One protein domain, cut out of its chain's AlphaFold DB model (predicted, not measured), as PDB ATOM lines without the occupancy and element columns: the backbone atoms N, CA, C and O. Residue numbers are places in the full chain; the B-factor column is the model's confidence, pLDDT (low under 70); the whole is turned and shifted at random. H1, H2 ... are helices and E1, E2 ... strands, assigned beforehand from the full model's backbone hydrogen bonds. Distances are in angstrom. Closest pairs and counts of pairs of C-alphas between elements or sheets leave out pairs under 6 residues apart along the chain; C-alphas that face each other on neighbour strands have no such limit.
ATOM      1  N   THR A   2     285.769 245.504 230.285       68.69
ATOM      2  CA  THR A   2     284.577 246.231 229.816       68.69
ATOM      3  C   THR A   2     284.059 245.550 228.559       68.69
ATOM      4  O   THR A   2     284.837 245.324 227.636       68.69
ATOM      5  N   ILE A   3     282.777 245.201 228.539       76.62
ATOM      6  CA  ILE A   3     282.110 244.589 227.385       76.62
ATOM      7  C   ILE A   3     281.620 245.726 226.482       76.62
ATOM      8  O   ILE A   3     281.092 246.717 226.991       76.62
ATOM      9  N   ASP A   4     281.821 245.629 225.166       79.31
ATOM     10  CA  ASP A   4     281.320 246.652 224.245       79.31
ATOM     11  C   ASP A   4     279.786 246.620 224.165       79.31
ATOM     12  O   ASP A   4     279.159 245.580 224.362       79.31
ATOM     13  N   THR A   5     279.169 247.763 223.863       82.06
ATOM     14  CA  THR A   5     277.709 247.916 223.867       82.06
ATOM     15  C   THR A   5     276.997 246.935 222.935       82.06
ATOM     16  O   THR A   5     275.905 246.485 223.266       82.06
ATOM     17  N   ALA A   6     277.586 246.581 221.786       77.25
ATOM     18  CA  ALA A   6     276.952 245.663 220.844       77.25
ATOM     19  C   ALA A   6     276.985 244.219 221.362       77.25
ATOM     20  O   ALA A   6     275.985 243.514 221.225       77.25
ATOM     21  N   THR A   7     278.088 243.811 221.999       78.88
ATOM     22  CA  THR A   7     278.179 242.520 222.701       78.88
ATOM     23  C   THR A   7     277.255 242.491 223.921       78.88
ATOM     24  O   THR A   7     276.529 241.522 224.111       78.88
ATOM     25  N   ALA A   8     277.201 243.567 224.713       79.00
ATOM     26  CA  ALA A   8     276.319 243.665 225.879       79.00
ATOM     27  C   ALA A   8     274.825 243.645 225.502       79.00
ATOM     28  O   ALA A   8     274.009 243.111 226.248       79.00
ATOM     29  N   ALA A   9     274.472 244.211 224.345       81.50
ATOM     30  CA  ALA A   9     273.109 244.232 223.816       81.50
ATOM     31  C   ALA A   9     272.758 243.007 222.953       81.50
ATOM     32  O   ALA A   9     271.667 242.970 222.394       81.50
ATOM     33  N   PHE A  10     273.663 242.031 222.803       75.94
ATOM     34  CA  PHE A  10     273.476 240.853 221.940       75.94
ATOM     35  C   PHE A  10     273.166 241.170 220.465       75.94
ATOM     36  O   PHE A  10     272.653 240.326 219.736       75.94
ATOM     37  N   ASN A  11     273.537 242.356 219.972       78.94
ATOM     38  CA  ASN A  11     273.279 242.762 218.583       78.94
ATOM     39  C   ASN A  11     274.173 242.034 217.561       78.94
ATOM     40  O   ASN A  11     273.928 242.113 216.358       78.94
ATOM     41  N   ARG A  12     275.236 241.360 218.016       70.94
ATOM     42  CA  ARG A  12     276.177 240.602 217.176       70.94
ATOM     43  C   ARG A  12     276.412 239.199 217.748       70.94
ATOM     44  O   ARG A  12     277.498 238.918 218.243       70.94
ATOM     45  N   PRO A  13     275.421 238.297 217.680       69.00
ATOM     46  CA  PRO A  13     275.541 236.960 218.264       69.00
ATOM     47  C   PRO A  13     276.610 236.091 217.579       69.00
ATOM     48  O   PRO A  13     277.071 235.121 218.169       69.00
ATOM     49  N   SER A  14     277.032 236.443 216.359       76.94
ATOM     50  CA  SER A  14     278.083 235.740 215.613       76.94
ATOM     51  C   SER A  14     279.511 236.188 215.946       76.94
ATOM     52  O   SER A  14     280.457 235.527 215.528       76.94
ATOM     53  N   LEU A  15     279.696 237.304 216.663       72.50
ATOM     54  CA  LEU A  15     281.021 237.855 216.946       72.50
ATOM     55  C   LEU A  15     281.055 238.532 218.320       72.50
ATOM     56  O   LEU A  15     280.428 239.570 218.518       72.50
ATOM     57  N   ALA A  16     281.870 238.000 219.227       80.19
ATOM     58  CA  ALA A  16     282.194 238.650 220.493       80.19
ATOM     59  C   ALA A  16     283.539 239.384 220.389       80.19
ATOM     60  O   ALA A  16     284.515 238.828 219.882       80.19
ATOM     61  N   ARG A  17     283.613 240.617 220.905       84.69
ATOM     62  CA  ARG A  17     284.881 241.345 221.072       84.69
ATOM     63  C   ARG A  17     285.301 241.283 222.533       84.69
ATOM     64  O   ARG A  17     284.515 241.568 223.432       84.69
ATOM     65  N   VAL A  18     286.556 240.916 222.773       82.88
ATOM     66  CA  VAL A  18     287.131 240.846 224.119       82.88
ATOM     67  C   VAL A  18     288.441 241.614 224.171       82.88
ATOM     68  O   VAL A  18     289.259 241.539 223.258       82.88
ATOM     69  N   CYS A  19     288.656 242.352 225.258       86.00
ATOM     70  CA  CYS A  19     289.942 242.978 225.538       86.00
ATOM     71  C   CYS A  19     290.783 242.035 226.397       86.00
ATOM     72  O   CYS A  19     290.348 241.633 227.479       86.00
ATOM     73  N   VAL A  20     291.989 241.720 225.931       85.44
ATOM     74  CA  VAL A  20     292.955 240.874 226.641       85.44
ATOM     75  C   VAL A  20     294.298 241.585 226.752       85.44
ATOM     76  O   VAL A  20     294.658 242.400 225.902       85.44
ATOM     77  N   GLU A  21     295.047 241.271 227.802       90.31
ATOM     78  CA  GLU A  21     296.452 241.657 227.902       90.31
ATOM     79  C   GLU A  21     297.290 240.643 227.122       90.31
ATOM     80  O   GLU A  21     297.203 239.439 227.365       90.31
ATOM     81  N   LEU A  22     298.085 241.131 226.169       89.75
ATOM     82  CA  LEU A  22     298.876 240.295 225.273       89.75
ATOM     83  C   LEU A  22     300.359 240.655 225.368       89.75
ATOM     84  O   LEU A  22     300.747 241.814 225.212       89.75
ATOM     85  N   ASP A  23     301.194 239.643 225.591       90.88
ATOM     86  CA  ASP A  23     302.648 239.782 225.565       90.88
ATOM     87  C   ASP A  23     303.167 239.697 224.124       90.88
ATOM     88  O   ASP A  23     303.451 238.618 223.609       90.88
ATOM     89  N   LEU A  24     303.334 240.860 223.491       91.69
ATOM     90  CA  LEU A  24     303.805 240.983 222.105       91.69
ATOM     91  C   LEU A  24     305.264 240.545 221.891       91.69
ATOM     92  O   LEU A  24     305.745 240.555 220.758       91.69
ATOM     93  N   SER A  25     306.001 240.221 222.960       88.12
ATOM     94  CA  SER A  25     307.357 239.674 222.836       88.12
ATOM     95  C   SER A  25     307.374 238.191 222.463       88.12
ATOM     96  O   SER A  25     308.426 237.676 222.078       88.12
ATOM     97  N   LYS A  26     306.221 237.521 222.556       89.31
ATOM     98  CA  LYS A  26     306.008 236.114 222.212       89.31
ATOM     99  C   LYS A  26     305.157 235.997 220.950       89.31
ATOM    100  O   LYS A  26     304.649 236.990 220.433       89.31
ATOM    101  N   GLU A  27     305.012 234.776 220.444       89.81
ATOM    102  CA  GLU A  27     304.056 234.527 219.368       89.81
ATOM    103  C   GLU A  27     302.623 234.696 219.883       89.81
ATOM    104  O   GLU A  27     302.252 234.183 220.941       89.81
ATOM    105  N   ASN A  28     301.827 235.447 219.124       91.25
ATOM    106  CA  ASN A  28     300.442 235.719 219.468       91.25
ATOM    107  C   ASN A  28     299.573 234.506 219.098       91.25
ATOM    108  O   ASN A  28     299.663 234.020 217.966       91.25
ATOM    109  N   PRO A  29     298.701 234.029 220.002       91.94
ATOM    110  CA  PRO A  29     297.868 232.863 219.738       91.94
ATOM    111  C   PRO A  29     296.908 233.131 218.577       91.94
ATOM    112  O   PRO A  29     296.253 234.169 218.522       91.94
ATOM    113  N   ARG A  30     296.800 232.183 217.646       92.19
ATOM    114  CA  ARG A  30     295.874 232.276 216.498       92.19
ATOM    115  C   ARG A  30     294.520 231.637 216.776       92.19
ATOM    116  O   ARG A  30     293.554 231.907 216.077       92.19
ATOM    117  N   LYS A  31     294.456 230.777 217.791       92.19
ATOM    118  CA  LYS A  31     293.246 230.095 218.243       92.19
ATOM    119  C   LYS A  31     293.209 230.094 219.763       92.19
ATOM    120  O   LYS A  31     294.255 230.009 220.407       92.19
ATOM    121  N   ILE A  32     292.008 230.157 220.316       91.00
ATOM    122  CA  ILE A  32     291.745 229.994 221.745       91.00
ATOM    123  C   ILE A  32     290.812 228.817 221.967       91.00
ATOM    124  O   ILE A  32     289.959 228.524 221.133       91.00
ATOM    125  N   HIS A  33     290.978 228.154 223.104       93.19
ATOM    126  CA  HIS A  33     290.095 227.088 223.547       93.19
ATOM    127  C   HIS A  33     289.103 227.654 224.565       93.19
ATOM    128  O   HIS A  33     289.505 228.144 225.621       93.19
ATOM    129  N   ILE A  34     287.821 227.599 224.227       90.81
ATOM    130  CA  ILE A  34     286.706 228.025 225.066       90.81
ATOM    131  C   ILE A  34     286.069 226.764 225.647       90.81
ATOM    132  O   ILE A  34     285.686 225.860 224.901       90.81
ATOM    133  N   LEU A  35     285.983 226.716 226.976       93.19
ATOM    134  CA  LEU A  35     285.274 225.670 227.703       93.19
ATOM    135  C   LEU A  35     283.954 226.241 228.209       93.19
ATOM    136  O   LEU A  35     283.947 227.252 228.912       93.19
ATOM    137  N   ASP A  36     282.861 225.570 227.866       88.06
ATOM    138  CA  ASP A  36     281.513 225.899 228.316       88.06
ATOM    139  C   ASP A  36     280.816 224.625 228.812       88.06
ATOM    140  O   ASP A  36     280.242 223.855 228.037       88.06
ATOM    141  N   GLY A  37     280.954 224.354 230.113       92.00
ATOM    142  CA  GLY A  37     280.608 223.055 230.692       92.00
ATOM    143  C   GLY A  37     281.450 221.940 230.066       92.00
ATOM    144  O   GLY A  37     282.678 222.020 230.068       92.00
ATOM    145  N   ASP A  38     280.782 220.942 229.488       92.81
ATOM    146  CA  ASP A  38     281.419 219.824 228.774       92.81
ATOM    147  C   ASP A  38     281.700 220.136 227.290       92.81
ATOM    148  O   ASP A  38     282.195 219.289 226.542       92.81
ATOM    149  N   ARG A  39     281.360 221.346 226.822       91.25
ATOM    150  CA  ARG A  39     281.595 221.765 225.437       91.25
ATOM    151  C   ARG A  39     282.993 222.354 225.288       91.25
ATOM    152  O   ARG A  39     283.392 223.249 226.032       91.25
ATOM    153  N   HIS A  40     283.694 221.884 224.262       93.62
ATOM    154  CA  HIS A  40     285.038 222.310 223.887       93.62
ATOM    155  C   HIS A  40     285.001 222.953 222.505       93.62
ATOM    156  O   HIS A  40     284.714 222.280 221.516       93.62
ATOM    157  N   VAL A  41     285.291 224.250 222.427       91.38
ATOM    158  CA  VAL A  41     285.283 224.986 221.159       91.38
ATOM    159  C   VAL A  41     286.630 225.658 220.947       91.38
ATOM    160  O   VAL A  41     287.110 226.392 221.808       91.38
ATOM    161  N   PHE A  42     287.237 225.435 219.782       92.19
ATOM    162  CA  PHE A  42     288.392 226.208 219.338       92.19
ATOM    163  C   PHE A  42     287.923 227.341 218.438       92.19
ATOM    164  O   PHE A  42     287.336 227.098 217.387       92.19
ATOM    165  N   GLN A  43     288.207 228.572 218.844       89.94
ATOM    166  CA  GLN A  43     287.837 229.768 218.102       89.94
ATOM    167  C   GLN A  43     289.089 230.438 217.543       89.94
ATOM    168  O   GLN A  43     290.067 230.637 218.266       89.94
ATOM    169  N   GLU A  44     289.062 230.794 216.260       91.44
ATOM    170  CA  GLU A  44     290.099 231.622 215.644       91.44
ATOM    171  C   GLU A  44     290.092 233.031 216.247       91.44
ATOM    172  O   GLU A  44     289.029 233.619 216.469       91.44
ATOM    173  N   VAL A  45     291.287 233.562 216.508       90.62
ATOM    174  CA  VAL A  45     291.498 234.904 217.048       90.62
ATOM    175  C   VAL A  45     291.842 235.856 215.917       90.62
ATOM    176  O   VAL A  45     292.882 235.729 215.271       90.62
ATOM    177  N   ILE A  46     290.998 236.868 215.746       90.44
ATOM    178  CA  ILE A  46     291.253 237.992 214.852       90.44
ATOM    179  C   ILE A  46     291.599 239.196 215.723       90.44
ATOM    180  O   ILE A  46     290.793 239.641 216.539       90.44
ATOM    181  N   TYR A  47     292.815 239.713 215.566       91.50
ATOM    182  CA  TYR A  47     293.263 240.882 216.313       91.50
ATOM    183  C   TYR A  47     292.850 242.165 215.606       91.50
ATOM    184  O   TYR A  47     293.220 242.404 214.456       91.50
ATOM    185  N   GLU A  48     292.158 243.033 216.328       89.31
ATOM    186  CA  GLU A  48     291.894 244.397 215.885       89.31
ATOM    187  C   GLU A  48     293.042 245.309 216.338       89.31
ATOM    188  O   GLU A  48     293.516 245.222 217.471       89.31
ATOM    189  N   ASP A  49     293.518 246.175 215.439       84.88
ATOM    190  CA  ASP A  49     294.518 247.213 215.730       84.88
ATOM    191  C   ASP A  49     295.867 246.737 216.308       84.88
ATOM    192  O   ASP A  49     296.596 247.520 216.933       84.88
ATOM    193  N   LEU A  50     296.265 245.486 216.052       89.81
ATOM    194  CA  LEU A  50     297.539 244.943 216.524       89.81
ATOM    195  C   LEU A  50     298.731 245.716 215.937       89.81
ATOM    196  O   LEU A  50     299.039 245.636 214.747       89.81
ATOM    197  N   LYS A  51     299.430 246.475 216.784       91.06
ATOM    198  CA  LYS A  51     300.619 247.236 216.380       91.06
ATOM    199  C   LYS A  51     301.855 246.336 216.333       91.06
ATOM    200  O   LYS A  51     302.024 245.457 217.174       91.06
ATOM    201  N   ALA A  52     302.769 246.625 215.406       92.44
ATOM    202  CA  ALA A  52     304.066 245.955 215.339       92.44
ATOM    203  C   ALA A  52     304.863 246.137 216.644       92.44
ATOM    204  O   ALA A  52     304.845 247.219 217.236       92.44
ATOM    205  N   PHE A  53     305.583 245.099 217.071       94.44
ATOM    206  CA  PHE A  53     306.461 245.130 218.240       94.44
ATOM    207  C   PHE A  53     307.925 244.962 217.827       94.44
ATOM    208  O   PHE A  53     308.279 244.072 217.053       94.44
ATOM    209  N   CYS A  54     308.798 245.807 218.374       94.81
ATOM    210  CA  CYS A  54     310.227 245.748 218.109       94.81
ATOM    211  C   CYS A  54     310.974 245.038 219.242       94.81
ATOM    212  O   CYS A  54     311.161 245.601 220.322       94.81
ATOM    213  N   SER A  55     311.514 243.849 218.967       92.56
ATOM    214  CA  SER A  55     312.277 243.056 219.945       92.56
ATOM    215  C   SER A  55     313.599 243.700 220.393       92.56
ATOM    216  O   SER A  55     314.091 243.393 221.476       92.56
ATOM    217  N   LYS A  56     314.164 244.638 219.615       93.69
ATOM    218  CA  LYS A  56     315.397 245.362 219.986       93.69
ATOM    219  C   LYS A  56     315.168 246.470 221.005       93.69
ATOM    220  O   LYS A  56     315.893 246.547 221.990       93.69
ATOM    221  N   CYS A  57     314.213 247.361 220.747       94.25
ATOM    222  CA  CYS A  57     313.974 248.521 221.612       94.25
ATOM    223  C   CYS A  57     312.784 248.344 222.567       94.25
ATOM    224  O   CYS A  57     312.550 249.224 223.392       94.25
ATOM    225  N   LYS A  58     312.061 247.217 222.465       93.25
ATOM    226  CA  LYS A  58     310.903 246.841 223.293       93.25
ATOM    227  C   LYS A  58     309.742 247.841 223.229       93.25
ATOM    228  O   LYS A  58     309.013 248.008 224.201       93.25
ATOM    229  N   LYS A  59     309.580 248.527 222.091       93.00
ATOM    230  CA  LYS A  59     308.489 249.485 221.835       93.00
ATOM    231  C   LYS A  59     307.547 248.964 220.753       93.00
ATOM    232  O   LYS A  59     307.977 248.232 219.862       93.00
ATOM    233  N   THR A  60     306.290 249.388 220.821       93.81
ATOM    234  CA  THR A  60     305.273 249.141 219.794       93.81
ATOM    235  C   THR A  60     305.286 250.230 218.712       93.81
ATOM    236  O   THR A  60     305.868 251.302 218.889       93.81
ATOM    237  N   GLY A  61     304.670 249.939 217.566       94.00
ATOM    238  CA  GLY A  61     304.497 250.859 216.438       94.00
ATOM    239  C   GLY A  61     305.533 250.735 215.318       94.00
ATOM    240  O   GLY A  61     305.436 251.480 214.351       94.00
ATOM    241  N   HIS A  62     306.507 249.827 215.424       94.50
ATOM    242  CA  HIS A  62     307.450 249.522 214.341       94.50
ATOM    243  C   HIS A  62     308.035 248.117 214.495       94.50
ATOM    244  O   HIS A  62     308.073 247.558 215.595       94.50
TER     245      HIS A  62
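This is residues 2 to 62 of the 210 residues of an uncharacterized protein of Cuscuta campestris (UniProt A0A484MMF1). With little regular structure, this is a loose, winding chain with one two-stranded hairpin, E1 and E2, whose turn stands free; long loops join it to a one-turn helix, H1, and to a small paired loop at residues 53 to 60. The printed part has 61 residues, in the order H1, E1, E2; the antiparallel sheet and the helix make the class mixed, with 16 residues in named elements. It is loose, radius of gyration of the C-alphas 14.8 A, and spans 42 by 28 by 16 A, only just elongated.

Find C-alpha 31 at (293.246, 230.095, 218.243); E1, residues 31 to 36, runs 16.0 A from there. E2, residues 39 to 44, runs 16.3 A to (290.099, 231.622, 215.644). Look back to H1, residues 5 to 8, 4.9 A long.

Across the hairpin of E1 and E2, at 155 degrees, N 34 and O 41 are 2.8 A apart, within hydrogen-bond range. H1 is apart from E2; it is too short for an O i to N i+4 pair, and its one O i to N i+3 pair is not within range.

The farthest C-alphas, of Asp 38 and Cys 57, are 44.0 A apart. The printed part has no cut; the link from H1 to E1 is long, 22 residues. Residues 2 and 13 are under 70 in pLDDT.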